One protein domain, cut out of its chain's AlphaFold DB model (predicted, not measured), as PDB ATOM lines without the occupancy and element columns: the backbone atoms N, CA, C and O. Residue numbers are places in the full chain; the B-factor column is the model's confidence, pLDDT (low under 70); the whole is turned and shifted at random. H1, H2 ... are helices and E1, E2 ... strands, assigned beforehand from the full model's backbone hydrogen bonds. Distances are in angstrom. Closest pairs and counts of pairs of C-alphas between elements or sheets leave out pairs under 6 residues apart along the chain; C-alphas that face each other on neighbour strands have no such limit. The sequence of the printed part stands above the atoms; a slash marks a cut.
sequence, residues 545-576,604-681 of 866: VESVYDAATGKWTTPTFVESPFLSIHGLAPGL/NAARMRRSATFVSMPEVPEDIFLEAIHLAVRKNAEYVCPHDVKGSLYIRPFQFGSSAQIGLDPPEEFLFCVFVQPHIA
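This is residues 545 to 576 and 604 to 681 of the 866 residues of the protein "Branched-chain-amino-acid aminotransferase" of Colletotrichum fructicola (strain Nara gc5) (UniProt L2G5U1). A twisted four-stranded sheet has one helix, H2, packed slantwise over one face; the long hairpin E3 and E4 makes most of its length, and H1 sits near E3 and the first residues of H2. The printed part has 110 residues with two named helices and four named strands, in the order E1, E2, H1, H2, E3, E4. The sheet runs E2, E1, E4, E3, all antiparallel, and the class is mixed. The whole is compact, with a radius of gyration of the C-alphas of 15.1 A, yet elongated, spanning 51 by 27 by 25 A.

Start at E1, residues 545 to 550, which forms a hairpin with edge strand E2, residues 560 to 562; N 546 and O 560 are within hydrogen-bond range at 2.9 A. On its other side E1 pairs with E4, residues 669 to 679, where N 547 and O 672 are 2.8 A apart. E4 and E3, residues 648 to 657, form a hairpin, with N 652 and O 675 at 2.8 A. With H1, residues 604 to 614, and H2, residues 622 to 634, on one face, the sheet makes two layers. H2 has a height over the sheet of 8.2 A; its closest C-alphas to E4 are Ile 629 and Val 674, 6.3 A. H1 touches residues 622 to 626 of H2, closest at C-alphas 605 and 622, 5.9 A, at a steep tilt of 53 degrees, opposite ways. In both helices every O i to N i+4 pair is within hydrogen-bond range.

Find C-alpha 545 at (55.691, 82.875, 151.013), where E1 begins. H2 runs 18.0 A, E3 29.3 A, and E4 31.1 A to C-alpha 679 at (63.794, 66.209, 152.170).

Residues 577 to 603 are cut out, leaving 23.2 A between C-alphas 576 and 604. The links H2 to E3 and E3 to E4 are long. Residue 681 alone is under 70 in pLDDT.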
ATOM      1  N   VAL A 545      56.871  82.035 151.279       97.62
ATOM      2  CA  VAL A 545      55.691  82.875 151.013       97.62
ATOM      3  C   VAL A 545      55.095  83.362 152.322       97.62
ATOM      4  O   VAL A 545      55.061  82.600 153.284       97.62
ATOM      5  N   GLU A 546      54.598  84.595 152.336       97.62
ATOM      6  CA  GLU A 546      53.926  85.238 153.464       97.62
ATOM      7  C   GLU A 546      52.546  85.783 153.053       97.62
ATOM      8  O   GLU A 546      52.360  86.244 151.926       97.62
ATOM      9  N   SER A 547      51.582  85.754 153.970       97.56
ATOM     10  CA  SER A 547      50.289  86.442 153.897       97.56
ATOM     11  C   SER A 547      49.910  86.903 155.305       97.56
ATOM     12  O   SER A 547      50.031  86.145 156.269       97.56
ATOM     13  N   VAL A 548      49.481  88.154 155.436       96.88
ATOM     14  CA  VAL A 548      49.192  88.801 156.719       96.88
ATOM     15  C   VAL A 548      47.686  88.927 156.874       96.88
ATOM     16  O   VAL A 548      47.002  89.384 155.961       96.88
ATOM     17  N   TYR A 549      47.167  88.547 158.032       96.75
ATOM     18  CA  TYR A 549      45.816  88.881 158.448       96.75
ATOM     19  C   TYR A 549      45.835  90.190 159.224       96.75
ATOM     20  O   TYR A 549      46.511  90.287 160.250       96.75
ATOM     21  N   ASP A 550      45.050  91.154 158.765       87.69
ATOM     22  CA  ASP A 550      44.843  92.430 159.443       87.69
ATOM     23  C   ASP A 550      43.491  92.406 160.171       87.69
ATOM     24  O   ASP A 550      42.426  92.330 159.545       87.69
ATOM     25  N   ALA A 551      43.526  92.482 161.505       88.81
ATOM     26  CA  ALA A 551      42.324  92.472 162.331       88.81
ATOM     27  C   ALA A 551      41.402  93.677 162.082       88.81
ATOM     28  O   ALA A 551      40.189  93.551 162.263       88.81
ATOM     29  N   ALA A 552      41.928  94.820 161.629       87.75
ATOM     30  CA  ALA A 552      41.125  96.001 161.322       87.75
ATOM     31  C   ALA A 552      40.266  95.803 160.064       87.75
ATOM     32  O   ALA A 552      39.157  96.333 159.977       87.75
ATOM     33  N   THR A 553      40.760  95.032 159.090       90.94
ATOM     34  CA  THR A 553      40.037  94.748 157.839       90.94
ATOM     35  C   THR A 553      39.329  93.397 157.840       90.94
ATOM     36  O   THR A 553      38.427  93.183 157.025       90.94
ATOM     37  N   GLY A 554      39.714  92.492 158.744       92.81
ATOM     38  CA  GLY A 554      39.196  91.130 158.832       92.81
ATOM     39  C   GLY A 554      39.587  90.258 157.639       92.81
ATOM     40  O   GLY A 554      38.851  89.333 157.288       92.81
ATOM     41  N   LYS A 555      40.690  90.586 156.952       94.88
ATOM     42  CA  LYS A 555      41.095  89.948 155.693       94.88
ATOM     43  C   LYS A 555      42.568  89.569 155.693       94.88
ATOM     44  O   LYS A 555      43.401  90.234 156.299       94.88
ATOM     45  N   TRP A 556      42.860  88.515 154.937       97.06
ATOM     46  CA  TRP A 556      44.212  88.121 154.563       97.06
ATOM     47  C   TRP A 556      44.685  88.917 153.348       97.06
ATOM     48  O   TRP A 556      43.909  89.167 152.420       97.06
ATOM     49  N   THR A 557      45.957  89.299 153.333       96.31
ATOM     50  CA  THR A 557      46.604  89.875 152.154       96.31
ATOM     51  C   THR A 557      46.887  88.803 151.103       96.31
ATOM     52  O   THR A 557      46.984  87.611 151.401       96.31
ATOM     53  N   THR A 558      47.052  89.227 149.851       95.88
ATOM     54  CA  THR A 558      47.521  88.342 148.777       95.88
ATOM     55  C   THR A 558      48.883  87.735 149.146       95.88
ATOM     56  O   THR A 558      49.748  88.484 149.605       95.88
ATOM     57  N   PRO A 559      49.103  86.421 148.939       97.19
ATOM     58  CA  PRO A 559      50.388  85.788 149.206       97.19
ATOM     59  C   PRO A 559      51.543  86.448 148.443       97.19
ATOM     60  O   PRO A 559      51.488  86.623 147.225       97.19
ATOM     61  N   THR A 560      52.624  86.776 149.146       95.69
ATOM     62  CA  THR A 560      53.832  87.384 148.573       95.69
ATOM     63  C   THR A 560      55.051  86.512 148.813       95.69
ATOM     64  O   THR A 560      55.240  85.992 149.908       95.69
ATOM     65  N   PHE A 561      55.902  86.366 147.797       95.06
ATOM     66  CA  PHE A 561      57.168  85.651 147.932       95.06
ATOM     67  C   PHE A 561      58.246  86.554 148.538       95.06
ATOM     68  O   PHE A 561      58.420  87.693 148.101       95.06
ATOM     69  N   VAL A 562      58.991  86.021 149.500       89.94
ATOM     70  CA  VAL A 562      60.101  86.676 150.187       89.94
ATOM     71  C   VAL A 562      61.374  85.877 149.914       89.94
ATOM     72  O   VAL A 562      61.485  84.716 150.307       89.94
ATOM     73  N   GLU A 563      62.347  86.513 149.256       86.44
ATOM     74  CA  GLU A 563      63.664  85.950 148.899       86.44
ATOM     75  C   GLU A 563      64.595  85.850 150.123       86.44
ATOM     76  O   GLU A 563      65.653  86.474 150.208       86.44
ATOM     77  N   SER A 564      64.160  85.109 151.138       79.94
ATOM     78  CA  SER A 564      64.883  84.913 152.391       79.94
ATOM     79  C   SER A 564      64.468  83.590 153.036       79.94
ATOM     80  O   SER A 564      63.284  83.254 153.017       79.94
ATOM     81  N   PRO A 565      65.391  82.844 153.664       75.88
ATOM     82  CA  PRO A 565      65.047  81.719 154.532       75.88
ATOM     83  C   PRO A 565      64.669  82.170 155.957       75.88
ATOM     84  O   PRO A 565      64.364  81.337 156.807       75.88
ATOM     85  N   PHE A 566      64.729  83.473 156.242       83.94
ATOM     86  CA  PHE A 566      64.472  84.057 157.556       83.94
ATOM     87  C   PHE A 566      63.144  84.798 157.596       83.94
ATOM     88  O   PHE A 566      62.783  85.473 156.632       83.94
ATOM     89  N   LEU A 567      62.501  84.735 158.760       86.31
ATOM     90  CA  LEU A 567      61.264  85.432 159.077       86.31
ATOM     91  C   LEU A 567      61.541  86.581 160.052       86.31
ATOM     92  O   LEU A 567      62.227  86.375 161.057       86.31
ATOM     93  N   SER A 568      60.998  87.769 159.784       87.94
ATOM     94  CA  SER A 568      61.057  88.898 160.720       87.94
ATOM     95  C   SER A 568      59.767  88.967 161.529       87.94
ATOM     96  O   SER A 568      58.681  88.997 160.960       87.94
ATOM     97  N   ILE A 569      59.877  88.959 162.857       91.19
ATOM     98  CA  ILE A 569      58.727  88.896 163.769       91.19
ATOM     99  C   ILE A 569      58.941  89.816 164.963       91.19
ATOM    100  O   ILE A 569      60.075  90.033 165.401       91.19
ATOM    101  N   HIS A 570      57.851  90.334 165.527       94.69
ATOM    102  CA  HIS A 570      57.947  91.138 166.735       94.69
ATOM    103  C   HIS A 570      58.389  90.271 167.922       94.69
ATOM    104  O   HIS A 570      57.860  89.186 168.159       94.69
ATOM    105  N   GLY A 571      59.316  90.773 168.740       93.56
ATOM    106  CA  GLY A 571      59.847  90.037 169.892       93.56
ATOM    107  C   GLY A 571      58.829  89.750 171.002       93.56
ATOM    108  O   GLY A 571      59.162  89.028 171.928       93.56
ATOM    109  N   LEU A 572      57.611  90.296 170.917       95.00
ATOM    110  CA  LEU A 572      56.467  90.062 171.821       95.00
ATOM    111  C   LEU A 572      55.315  89.310 171.130       95.00
ATOM    112  O   LEU A 572      54.175  89.401 171.569       95.00
ATOM    113  N   ALA A 573      55.585  88.621 170.023       95.56
ATOM    114  CA  ALA A 573      54.576  87.879 169.278       95.56
ATOM    115  C   ALA A 573      53.985  86.717 170.110       95.56
ATOM    116  O   ALA A 573      54.755  85.887 170.612       95.56
ATOM    117  N   PRO A 574      52.650  86.572 170.218       94.56
ATOM    118  CA  PRO A 574      52.018  85.436 170.892       94.56
ATOM    119  C   PRO A 574      52.454  84.065 170.373       94.56
ATOM    120  O   PRO A 574      52.514  83.104 171.143       94.56
ATOM    121  N   GLY A 575      52.816  83.968 169.089       93.81
ATOM    122  CA  GLY A 575      53.396  82.751 168.524       93.81
ATOM    123  C   GLY A 575      54.682  82.301 169.227       93.81
ATOM    124  O   GLY A 575      54.906  81.099 169.364       93.81
ATOM    125  N   LEU A 576      55.493  83.245 169.722       92.56
ATOM    126  CA  LEU A 576      56.730  82.966 170.460       92.56
ATOM    127  C   LEU A 576      56.490  82.684 171.945       92.56
ATOM    128  O   LEU A 576      57.145  81.812 172.511       92.56
ATOM    129  N   ASN A 604      44.897  69.174 153.782       97.44
ATOM    130  CA  ASN A 604      45.776  69.927 154.675       97.44
ATOM    131  C   ASN A 604      45.199  71.315 154.999       97.44
ATOM    132  O   ASN A 604      45.198  71.696 156.171       97.44
ATOM    133  N   ALA A 605      44.657  72.031 154.009       97.50
ATOM    134  CA  ALA A 605      44.006  73.328 154.210       97.50
ATOM    135  C   ALA A 605      42.842  73.215 155.206       97.50
ATOM    136  O   ALA A 605      42.767  73.955 156.190       97.50
ATOM    137  N   ALA A 606      41.964  72.225 155.010       97.06
ATOM    138  CA  ALA A 606      40.825  71.982 155.891       97.06
ATOM    139  C   ALA A 606      41.253  71.672 157.337       97.06
ATOM    140  O   ALA A 606      40.634  72.161 158.287       97.06
ATOM    141  N   ARG A 607      42.315  70.876 157.533       96.69
ATOM    142  CA  ARG A 607      42.833  70.555 158.874       96.69
ATOM    143  C   ARG A 607      43.506  71.753 159.546       96.69
ATOM    144  O   ARG A 607      43.338  71.938 160.757       96.69
ATOM    145  N   MET A 608      44.213  72.589 158.785       97.31
ATOM    146  CA  MET A 608      44.817  73.812 159.312       97.31
ATOM    147  C   MET A 608      43.754  74.805 159.786       97.31
ATOM    148  O   MET A 608      43.888  75.326 160.889       97.31
ATOM    149  N   ARG A 609      42.660  74.992 159.032       96.94
ATOM    150  CA  ARG A 609      41.527  75.848 159.438       96.94
ATOM    151  C   ARG A 609      40.882  75.395 160.750       96.94
ATOM    152  O   ARG A 609      40.684  76.208 161.654       96.94
ATOM    153  N   ARG A 610      40.642  74.085 160.904       96.12
ATOM    154  CA  ARG A 610      40.159  73.510 162.178       96.12
ATOM    155  C   ARG A 610      41.131  73.778 163.325       96.12
ATOM    156  O   ARG A 610      40.708  74.148 164.416       96.12
ATOM    157  N   SER A 611      42.428  73.613 163.068       96.88
ATOM    158  CA  SER A 611      43.465  73.851 164.073       96.88
ATOM    159  C   SER A 611      43.533  75.324 164.477       96.88
ATOM    160  O   SER A 611      43.601  75.606 165.668       96.88
ATOM    161  N   ALA A 612      43.480  76.255 163.516       96.50
ATOM    162  CA  ALA A 612      43.536  77.698 163.757       96.50
ATOM    163  C   ALA A 612      42.376  78.154 164.651       96.50
ATOM    164  O   ALA A 612      42.598  78.795 165.679       96.50
ATOM    165  N   THR A 613      41.159  77.719 164.324       95.06
ATOM    166  CA  THR A 613      39.955  78.023 165.111       95.06
ATOM    167  C   THR A 613      40.075  77.538 166.554       95.06
ATOM    168  O   THR A 613      39.704  78.254 167.481       95.06
ATOM    169  N   PHE A 614      40.635  76.343 166.770       94.69
ATOM    170  CA  PHE A 614      40.793  75.770 168.110       94.69
ATOM    171  C   PHE A 614      41.709  76.602 169.020       94.69
ATOM    172  O   PHE A 614      41.488  76.648 170.227       94.69
ATOM    173  N   VAL A 615      42.725  77.267 168.459       93.25
ATOM    174  CA  VAL A 615      43.657  78.128 169.212       93.25
ATOM    175  C   VAL A 615      43.383  79.623 169.027       93.25
ATOM    176  O   VAL A 615      44.288  80.451 169.160       93.25
ATOM    177  N   SER A 616      42.124  79.977 168.754       92.94
ATOM    178  CA  SER A 616      41.653  81.364 168.664       92.94
ATOM    179  C   SER A 616      42.396  82.198 167.613       92.94
ATOM    180  O   SER A 616      42.731  83.359 167.851       92.94
ATOM    181  N   MET A 617      42.681  81.600 166.457       95.31
ATOM    182  CA  MET A 617      43.306  82.259 165.310       95.31
ATOM    183  C   MET A 617      42.316  82.352 164.138       95.31
ATOM    184  O   MET A 617      41.477  81.460 163.983       95.31
ATOM    185  N   PRO A 618      42.408  83.391 163.286       96.31
ATOM    186  CA  PRO A 618      41.586  83.488 162.085       96.31
ATOM    187  C   PRO A 618      41.876  82.323 161.134       96.31
ATOM    188  O   PRO A 618      43.029  81.919 160.971       96.31
ATOM    189  N   GLU A 619      40.841  81.795 160.482       97.00
ATOM    190  CA  GLU A 619      41.011  80.776 159.447       97.00
ATOM    191  C   GLU A 619      41.717  81.373 158.222       97.00
ATOM    192  O   GLU A 619      41.320  82.434 157.737       97.00
ATOM    193  N   VAL A 620      42.730  80.680 157.694       97.69
ATOM    194  CA  VAL A 620      43.298  80.978 156.368       97.69
ATOM    195  C   VAL A 620      42.338  80.434 155.304       97.69
ATOM    196  O   VAL A 620      42.085  79.224 155.309       97.69
ATOM    197  N   PRO A 621      41.795  81.274 154.403       97.25
ATOM    198  CA  PRO A 621      40.964  80.824 153.294       97.25
ATOM    199  C   PRO A 621      41.672  79.771 152.438       97.25
ATOM    200  O   PRO A 621      42.888  79.812 152.249       97.25
ATOM    201  N   GLU A 622      40.913  78.801 151.934       96.81
ATOM    202  CA  GLU A 622      41.475  77.664 151.197       96.81
ATOM    203  C   GLU A 622      42.178  78.089 149.902       96.81
ATOM    204  O   GLU A 622      43.245  77.575 149.583       96.81
ATOM    205  N   ASP A 623      41.635  79.079 149.198       96.50
ATOM    206  CA  ASP A 623      42.241  79.697 148.019       96.50
ATOM    207  C   ASP A 623      43.587  80.360 148.342       96.50
ATOM    208  O   ASP A 623      44.570  80.087 147.657       96.50
ATOM    209  N   ILE A 624      43.669  81.136 149.430       97.50
ATOM    210  CA  ILE A 624      44.921  81.753 149.906       97.50
ATOM    211  C   ILE A 624      45.951  80.683 150.288       97.50
ATOM    212  O   ILE A 624      47.131  80.799 149.950       97.50
ATOM    213  N   PHE A 625      45.519  79.617 150.966       98.19
ATOM    214  CA  PHE A 625      46.386  78.501 151.343       98.19
ATOM    215  C   PHE A 625      46.966  77.792 150.110       98.19
ATOM    216  O   PHE A 625      48.177  77.567 150.034       98.19
ATOM    217  N   LEU A 626      46.115  77.460 149.134       96.88
ATOM    218  CA  LEU A 626      46.522  76.793 147.898       96.88
ATOM    219  C   LEU A 626      47.415  77.694 147.037       96.88
ATOM    220  O   LEU A 626      48.449  77.234 146.551       96.88
ATOM    221  N   GLU A 627      47.071  78.975 146.889       96.19
ATOM    222  CA  GLU A 627      47.882  79.954 146.160       96.19
ATOM    223  C   GLU A 627      49.270  80.103 146.790       96.19
ATOM    224  O   GLU A 627      50.272  80.044 146.075       96.19
ATOM    225  N   ALA A 628      49.354  80.217 148.119       97.62
ATOM    226  CA  ALA A 628      50.625  80.352 148.819       97.62
ATOM    227  C   ALA A 628      51.511  79.109 148.668       97.62
ATOM    228  O   ALA A 628      52.712  79.233 148.424       97.62
ATOM    229  N   ILE A 629      50.933  77.906 148.764       97.31
ATOM    230  CA  ILE A 629      51.669  76.659 148.525       97.31
ATOM    231  C   ILE A 629      52.140  76.580 147.077       97.31
ATOM    232  O   ILE A 629      53.308  76.269 146.836       97.31
ATOM    233  N   HIS A 630      51.264  76.864 146.113       95.56
ATOM    234  CA  HIS A 630      51.630  76.825 144.703       95.56
ATOM    235  C   HIS A 630      52.748  77.820 144.400       95.56
ATOM    236  O   HIS A 630      53.738  77.454 143.772       95.56
ATOM    237  N   LEU A 631      52.645  79.051 144.903       95.31
ATOM    238  CA  LEU A 631      53.678  80.068 144.756       95.31
ATOM    239  C   LEU A 631      55.004  79.628 145.394       95.31
ATOM    240  O   LEU A 631      56.046  79.743 144.747       95.31
ATOM    241  N   ALA A 632      54.973  79.073 146.611       95.69
ATOM    242  CA  ALA A 632      56.168  78.609 147.313       95.69
ATOM    243  C   ALA A 632      56.874  77.478 146.556       95.69
ATOM    244  O   ALA A 632      58.099  77.494 146.445       95.69
ATOM    245  N   VAL A 633      56.127  76.521 145.997       95.38
ATOM    246  CA  VAL A 633      56.716  75.428 145.212       95.38
ATOM    247  C   VAL A 633      57.197  75.918 143.848       95.38
ATOM    248  O   VAL A 633      58.318  75.592 143.477       95.38
ATOM    249  N   ARG A 634      56.425  76.745 143.121       92.88
ATOM    250  CA  ARG A 634      56.852  77.301 141.818       92.88
ATOM    251  C   ARG A 634      58.153  78.091 141.940       92.88
ATOM    252  O   ARG A 634      59.071  77.887 141.154       92.88
ATOM    253  N   LYS A 635      58.258  78.959 142.950       92.25
ATOM    254  CA  LYS A 635      59.459  79.773 143.201       92.25
ATOM    255  C   LYS A 635      60.657  78.973 143.716       92.25
ATOM    256  O   LYS A 635      61.758  79.502 143.735       92.25
ATOM    257  N   ASN A 636      60.454  77.709 144.086       90.12
ATOM    258  CA  ASN A 636      61.496  76.788 144.530       90.12
ATOM    259  C   ASN A 636      61.515  75.495 143.687       90.12
ATOM    260  O   ASN A 636      61.933  74.445 144.173       90.12
ATOM    261  N   ALA A 637      61.047  75.532 142.433       89.31
ATOM    262  CA  ALA A 637      60.847  74.329 141.618       89.31
ATOM    263  C   ALA A 637      62.149  73.541 141.368       89.31
ATOM    264  O   ALA A 637      62.135  72.311 141.272       89.31
ATOM    265  N   GLU A 638      63.285  74.237 141.309       82.50
ATOM    266  CA  GLU A 638      64.632  73.661 141.197       82.50
ATOM    267  C   GLU A 638      65.033  72.791 142.404       82.50
ATOM    268  O   GLU A 638      65.829  71.864 142.272       82.50
ATOM    269  N   TYR A 639      64.422  73.031 143.567       86.19
ATOM    270  CA  TYR A 639      64.631  72.271 144.800       86.19
ATOM    271  C   TYR A 639      63.717  71.038 144.905       86.19
ATOM    272  O   TYR A 639      63.814  70.269 145.863       86.19
ATOM    273  N   VAL A 640      62.832  70.807 143.931       89.12
ATOM    274  CA  VAL A 640      62.050  69.568 143.864       89.12
ATOM    275  C   VAL A 640      62.908  68.462 143.263       89.12
ATOM    276  O   VAL A 640      63.286  68.540 142.092       89.12
ATOM    277  N   CYS A 641      63.167  67.424 144.067       86.00
ATOM    278  CA  CYS A 641      63.970  66.270 143.678       86.00
ATOM    279  C   CYS A 641      63.537  65.708 142.307       86.00
ATOM    280  O   CYS A 641      62.333  65.537 142.078       86.00
ATOM    281  N   PRO A 642      64.494  65.370 141.424       85.44
ATOM    282  CA  PRO A 642      64.245  64.537 140.254       85.44
ATOM    283  C   PRO A 642      63.518  63.238 140.624       85.44
ATOM    284  O   PRO A 642      63.702  62.715 141.723       85.44
ATOM    285  N   HIS A 643      62.699  62.709 139.713       86.75
ATOM    286  CA  HIS A 643      61.870  61.525 139.974       86.75
ATOM    287  C   HIS A 643      62.691  60.266 140.334       86.75
ATOM    288  O   HIS A 643      62.246  59.422 141.111       86.75
ATOM    289  N   ASP A 644      63.898  60.129 139.786       80.81
ATOM    290  CA  ASP A 644      64.829  59.029 140.060       80.81
ATOM    291  C   ASP A 644      65.522  59.138 141.433       80.81
ATOM    292  O   ASP A 644      66.063  58.152 141.944       80.81
ATOM    293  N   VAL A 645      65.450  60.303 142.080       81.44
ATOM    294  CA  VAL A 645      65.941  60.519 143.442       81.44
ATOM    295  C   VAL A 645      64.846  60.163 144.448       81.44
ATOM    296  O   VAL A 645      63.726  60.665 144.394       81.44
ATOM    297  N   LYS A 646      65.183  59.341 145.452       79.50
ATOM    298  CA  LYS A 646      64.289  59.000 146.576       79.50
ATOM    299  C   LYS A 646      64.118  60.180 147.553       79.50
ATOM    300  O   LYS A 646      64.542  60.102 148.704       79.50
ATOM    301  N   GLY A 647      63.492  61.263 147.107       84.50
ATOM    302  CA  GLY A 647      63.258  62.469 147.898       84.50
ATOM    303  C   GLY A 647      61.999  63.225 147.477       84.50
ATOM    304  O   GLY A 647      61.258  62.811 146.589       84.50
ATOM    305  N   SER A 648      61.738  64.331 148.161       89.31
ATOM    306  CA  SER A 648      60.637  65.252 147.867       89.31
ATOM    307  C   SER A 648      61.016  66.666 148.293       89.31
ATOM    308  O   SER A 648      61.858  66.824 149.178       89.31
ATOM    309  N   LEU A 649      60.332  67.682 147.773       91.88
ATOM    310  CA  LEU A 649      60.328  68.994 148.418       91.88
ATOM    311  C   LEU A 649      59.282  68.975 149.535       91.88
ATOM    312  O   LEU A 649      58.084  68.857 149.276       91.88
ATOM    313  N   TYR A 650      59.730  69.048 150.784       93.38
ATOM    314  CA  TYR A 650      58.846  69.146 151.935       93.38
ATOM    315  C   TYR A 650      58.321  70.575 152.059       93.38
ATOM    316  O   TYR A 650      59.094  71.528 152.001       93.38
ATOM    317  N   ILE A 651      57.017  70.720 152.257       96.44
ATOM    318  CA  ILE A 651      56.325  72.008 152.342       96.44
ATOM    319  C   ILE A 651      55.803  72.164 153.772       96.44
ATOM    320  O   ILE A 651      55.163  71.256 154.313       96.44
ATOM    321  N   ARG A 652      56.075  73.314 154.389       96.06
ATOM    322  CA  ARG A 652      55.715  73.667 155.765       96.06
ATOM    323  C   ARG A 652      54.896  74.966 155.775       96.06
ATOM    324  O   ARG A 652      55.464  76.038 155.988       96.06
ATOM    325  N   PRO A 653      53.571  74.884 155.572       97.69
ATOM    326  CA  PRO A 653      52.665  75.974 155.894       97.69
ATOM    327  C   PRO A 653      52.539  76.101 157.413       97.69
ATOM    328  O   PRO A 653      52.389  75.089 158.104       97.69
ATOM    329  N   PHE A 654      52.582  77.312 157.949       96.19
ATOM    330  CA  PHE A 654      52.255  77.570 159.347       96.19
ATOM    331  C   PHE A 654      51.717  78.981 159.539       96.19
ATOM    332  O   PHE A 654      51.948  79.862 158.722       96.19
ATOM    333  N   GLN A 655      50.974  79.175 160.618       97.00
ATOM    334  CA  GLN A 655      50.361  80.441 160.978       97.00
ATOM    335  C   GLN A 655      50.597  80.696 162.461       97.00
ATOM    336  O   GLN A 655      50.595  79.745 163.249       97.00
ATOM    337  N   PHE A 656      50.773  81.954 162.856       96.94
ATOM    338  CA  PHE A 656      50.944  82.340 164.257       96.94
ATOM    339  C   PHE A 656      50.568  83.808 164.495       96.94
ATOM    340  O   PHE A 656      50.540  84.609 163.561       96.94
ATOM    341  N   GLY A 657      50.271  84.162 165.749       96.19
ATOM    342  CA  GLY A 657      50.088  85.562 166.151       96.19
ATOM    343  C   GLY A 657      51.419  86.311 166.098       96.19
ATOM    344  O   GLY A 657      52.342  85.926 166.820       96.19
ATOM    345  N   SER A 658      51.536  87.329 165.239       95.38
ATOM    346  CA  SER A 658      52.825  87.890 164.791       95.38
ATOM    347  C   SER A 658      53.151  89.287 165.323       95.38
ATOM    348  O   SER A 658      54.334  89.638 165.391       95.38
ATOM    349  N   SER A 659      52.149  90.076 165.718       94.12
ATOM    350  CA  SER A 659      52.349  91.422 166.270       94.12
ATOM    351  C   SER A 659      52.530  91.429 167.793       94.12
ATOM    352  O   SER A 659      52.407  90.408 168.470       94.12
ATOM    353  N   ALA A 660      52.909  92.585 168.342       93.81
ATOM    354  CA  ALA A 660      53.184  92.749 169.764       93.81
ATOM    355  C   ALA A 660      51.922  92.543 170.614       93.81
ATOM    356  O   ALA A 660      50.978  93.316 170.489       93.81
ATOM    357  N   GLN A 661      51.926  91.556 171.515       91.94
ATOM    358  CA  GLN A 661      50.802  91.335 172.424       91.94
ATOM    359  C   GLN A 661      51.244  90.574 173.682       91.94
ATOM    360  O   GLN A 661      51.778  89.472 173.600       91.94
ATOM    361  N   ILE A 662      51.017  91.174 174.856       90.12
ATOM    362  CA  ILE A 662      51.335  90.578 176.174       90.12
ATOM    363  C   ILE A 662      50.067  90.066 176.884       90.12
ATOM    364  O   ILE A 662      50.137  89.185 177.741       90.12
ATOM    365  N   GLY A 663      48.895  90.621 176.565       88.69
ATOM    366  CA  GLY A 663      47.623  90.142 177.110       88.69
ATOM    367  C   GLY A 663      47.208  88.793 176.515       88.69
ATOM    368  O   GLY A 663      47.653  88.425 175.431       88.69
ATOM    369  N   LEU A 664      46.305  88.076 177.194       87.31
ATOM    370  CA  LEU A 664      45.674  86.844 176.683       87.31
ATOM    371  C   LEU A 664      44.476  87.137 175.756       87.31
ATOM    372  O   LEU A 664      43.498  86.392 175.734       87.31
ATOM    373  N   ASP A 665      44.577  88.213 174.983       86.38
ATOM    374  CA  ASP A 665      43.623  88.602 173.946       86.38
ATOM    375  C   ASP A 665      44.281  88.453 172.562       86.38
ATOM    376  O   ASP A 665      45.513  88.534 172.477       86.38
ATOM    377  N   PRO A 666      43.509  88.243 171.478       85.00
ATOM    378  CA  PRO A 666      44.060  88.118 170.130       85.00
ATOM    379  C   PRO A 666      44.940  89.321 169.728       85.00
ATOM    380  O   PRO A 666      44.547  90.458 169.989       85.00
ATOM    381  N   PRO A 667      46.107  89.099 169.088       92.00
ATOM    382  CA  PRO A 667      46.929  90.179 168.542       92.00
ATOM    383  C   PRO A 667      46.251  90.871 167.348       92.00
ATOM    384  O   PRO A 667      45.339  90.323 166.726       92.00
ATOM    385  N   GLU A 668      46.741  92.062 166.994       91.19
ATOM    386  CA  GLU A 668      46.241  92.834 165.842       91.19
ATOM    387  C   GLU A 668      46.587  92.192 164.486       91.19
ATOM    388  O   GLU A 668      45.887  92.422 163.501       91.19
ATOM    389  N   GLU A 669      47.636  91.363 164.434       93.94
ATOM    390  CA  GLU A 669      48.091  90.710 163.206       93.94
ATOM    391  C   GLU A 669      48.409  89.229 163.435       93.94
ATOM    392  O   GLU A 669      49.002  88.831 164.449       93.94
ATOM    393  N   PHE A 670      48.065  88.418 162.436       96.69
ATOM    394  CA  PHE A 670      48.523  87.038 162.313       96.69
ATOM    395  C   PHE A 670      49.261  86.876 160.995       96.69
ATOM    396  O   PHE A 670      48.839  87.407 159.970       96.69
ATOM    397  N   LEU A 671      50.325  86.085 161.003       97.44
ATOM    398  CA  LEU A 671      51.109  85.805 159.811       97.44
ATOM    399  C   LEU A 671      50.918  84.347 159.407       97.44
ATOM    400  O   LEU A 671      51.047  83.454 160.245       97.44
ATOM    401  N   PHE A 672      50.614  84.117 158.133       98.38
ATOM    402  CA  PHE A 672      50.624  82.816 157.475       98.38
ATOM    403  C   PHE A 672      51.847  82.736 156.563       98.38
ATOM    404  O   PHE A 672      52.040  83.583 155.695       98.38
ATOM    405  N   CYS A 673      52.667  81.707 156.752       97.62
ATOM    406  CA  CYS A 673      53.885  81.483 155.991       97.62
ATOM    407  C   CYS A 673      53.891  80.100 155.348       97.62
ATOM    408  O   CYS A 673      53.409  79.132 155.939       97.62
ATOM    409  N   VAL A 674      54.538  79.970 154.190       98.12
ATOM    410  CA  VAL A 674      54.845  78.677 153.569       98.12
ATOM    411  C   VAL A 674      56.334  78.582 153.282       98.12
ATOM    412  O   VAL A 674      56.844  79.197 152.346       98.12
ATOM    413  N   PHE A 675      57.021  77.766 154.077       95.81
ATOM    414  CA  PHE A 675      58.422  77.414 153.865       95.81
ATOM    415  C   PHE A 675      58.535  76.097 153.108       95.81
ATOM    416  O   PHE A 675      57.655  75.237 153.195       95.81
ATOM    417  N   VAL A 676      59.645  75.908 152.400       93.31
ATOM    418  CA  VAL A 676      59.947  74.656 151.705       93.31
ATOM    419  C   VAL A 676      61.372  74.209 151.989       93.31
ATOM    420  O   VAL A 676      62.239  75.022 152.291       93.31
ATOM    421  N   GLN A 677      61.612  72.905 151.910       89.38
ATOM    422  CA  GLN A 677      62.930  72.321 152.124       89.38
ATOM    423  C   GLN A 677      63.024  70.967 151.415       89.38
ATOM    424  O   GLN A 677      62.157  70.115 151.629       89.38
ATOM    425  N   PRO A 678      64.065  70.700 150.611       87.44
ATOM    426  CA  PRO A 678      64.317  69.353 150.128       87.44
ATOM    427  C   PRO A 678      64.491  68.369 151.274       87.44
ATOM    428  O   PRO A 678      65.171  68.644 152.264       87.44
ATOM    429  N   HIS A 679      63.871  67.209 151.126       80.50
ATOM    430  CA  HIS A 679      63.794  66.209 152.170       80.50
ATOM    431  C   HIS A 679      64.005  64.811 151.594       80.50
ATOM    432  O   HIS A 679      63.289  64.370 150.691       80.50
ATOM    433  N   ILE A 680      64.949  64.096 152.198       71.38
ATOM    434  CA  ILE A 680      65.142  62.654 152.063       71.38
ATOM    435  C   ILE A 680      64.768  62.050 153.416       71.38
ATOM    436  O   ILE A 680      65.169  62.566 154.459       71.38
ATOM    437  N   ALA A 681      63.954  60.996 153.424       62.75
ATOM    438  CA  ALA A 681      63.466  60.413 154.671       62.75
ATOM    439  C   ALA A 681      64.628  59.898 155.548       62.75
ATOM    440  O   ALA A 681      65.446  59.100 155.104       62.75
TER     441      ALA A 681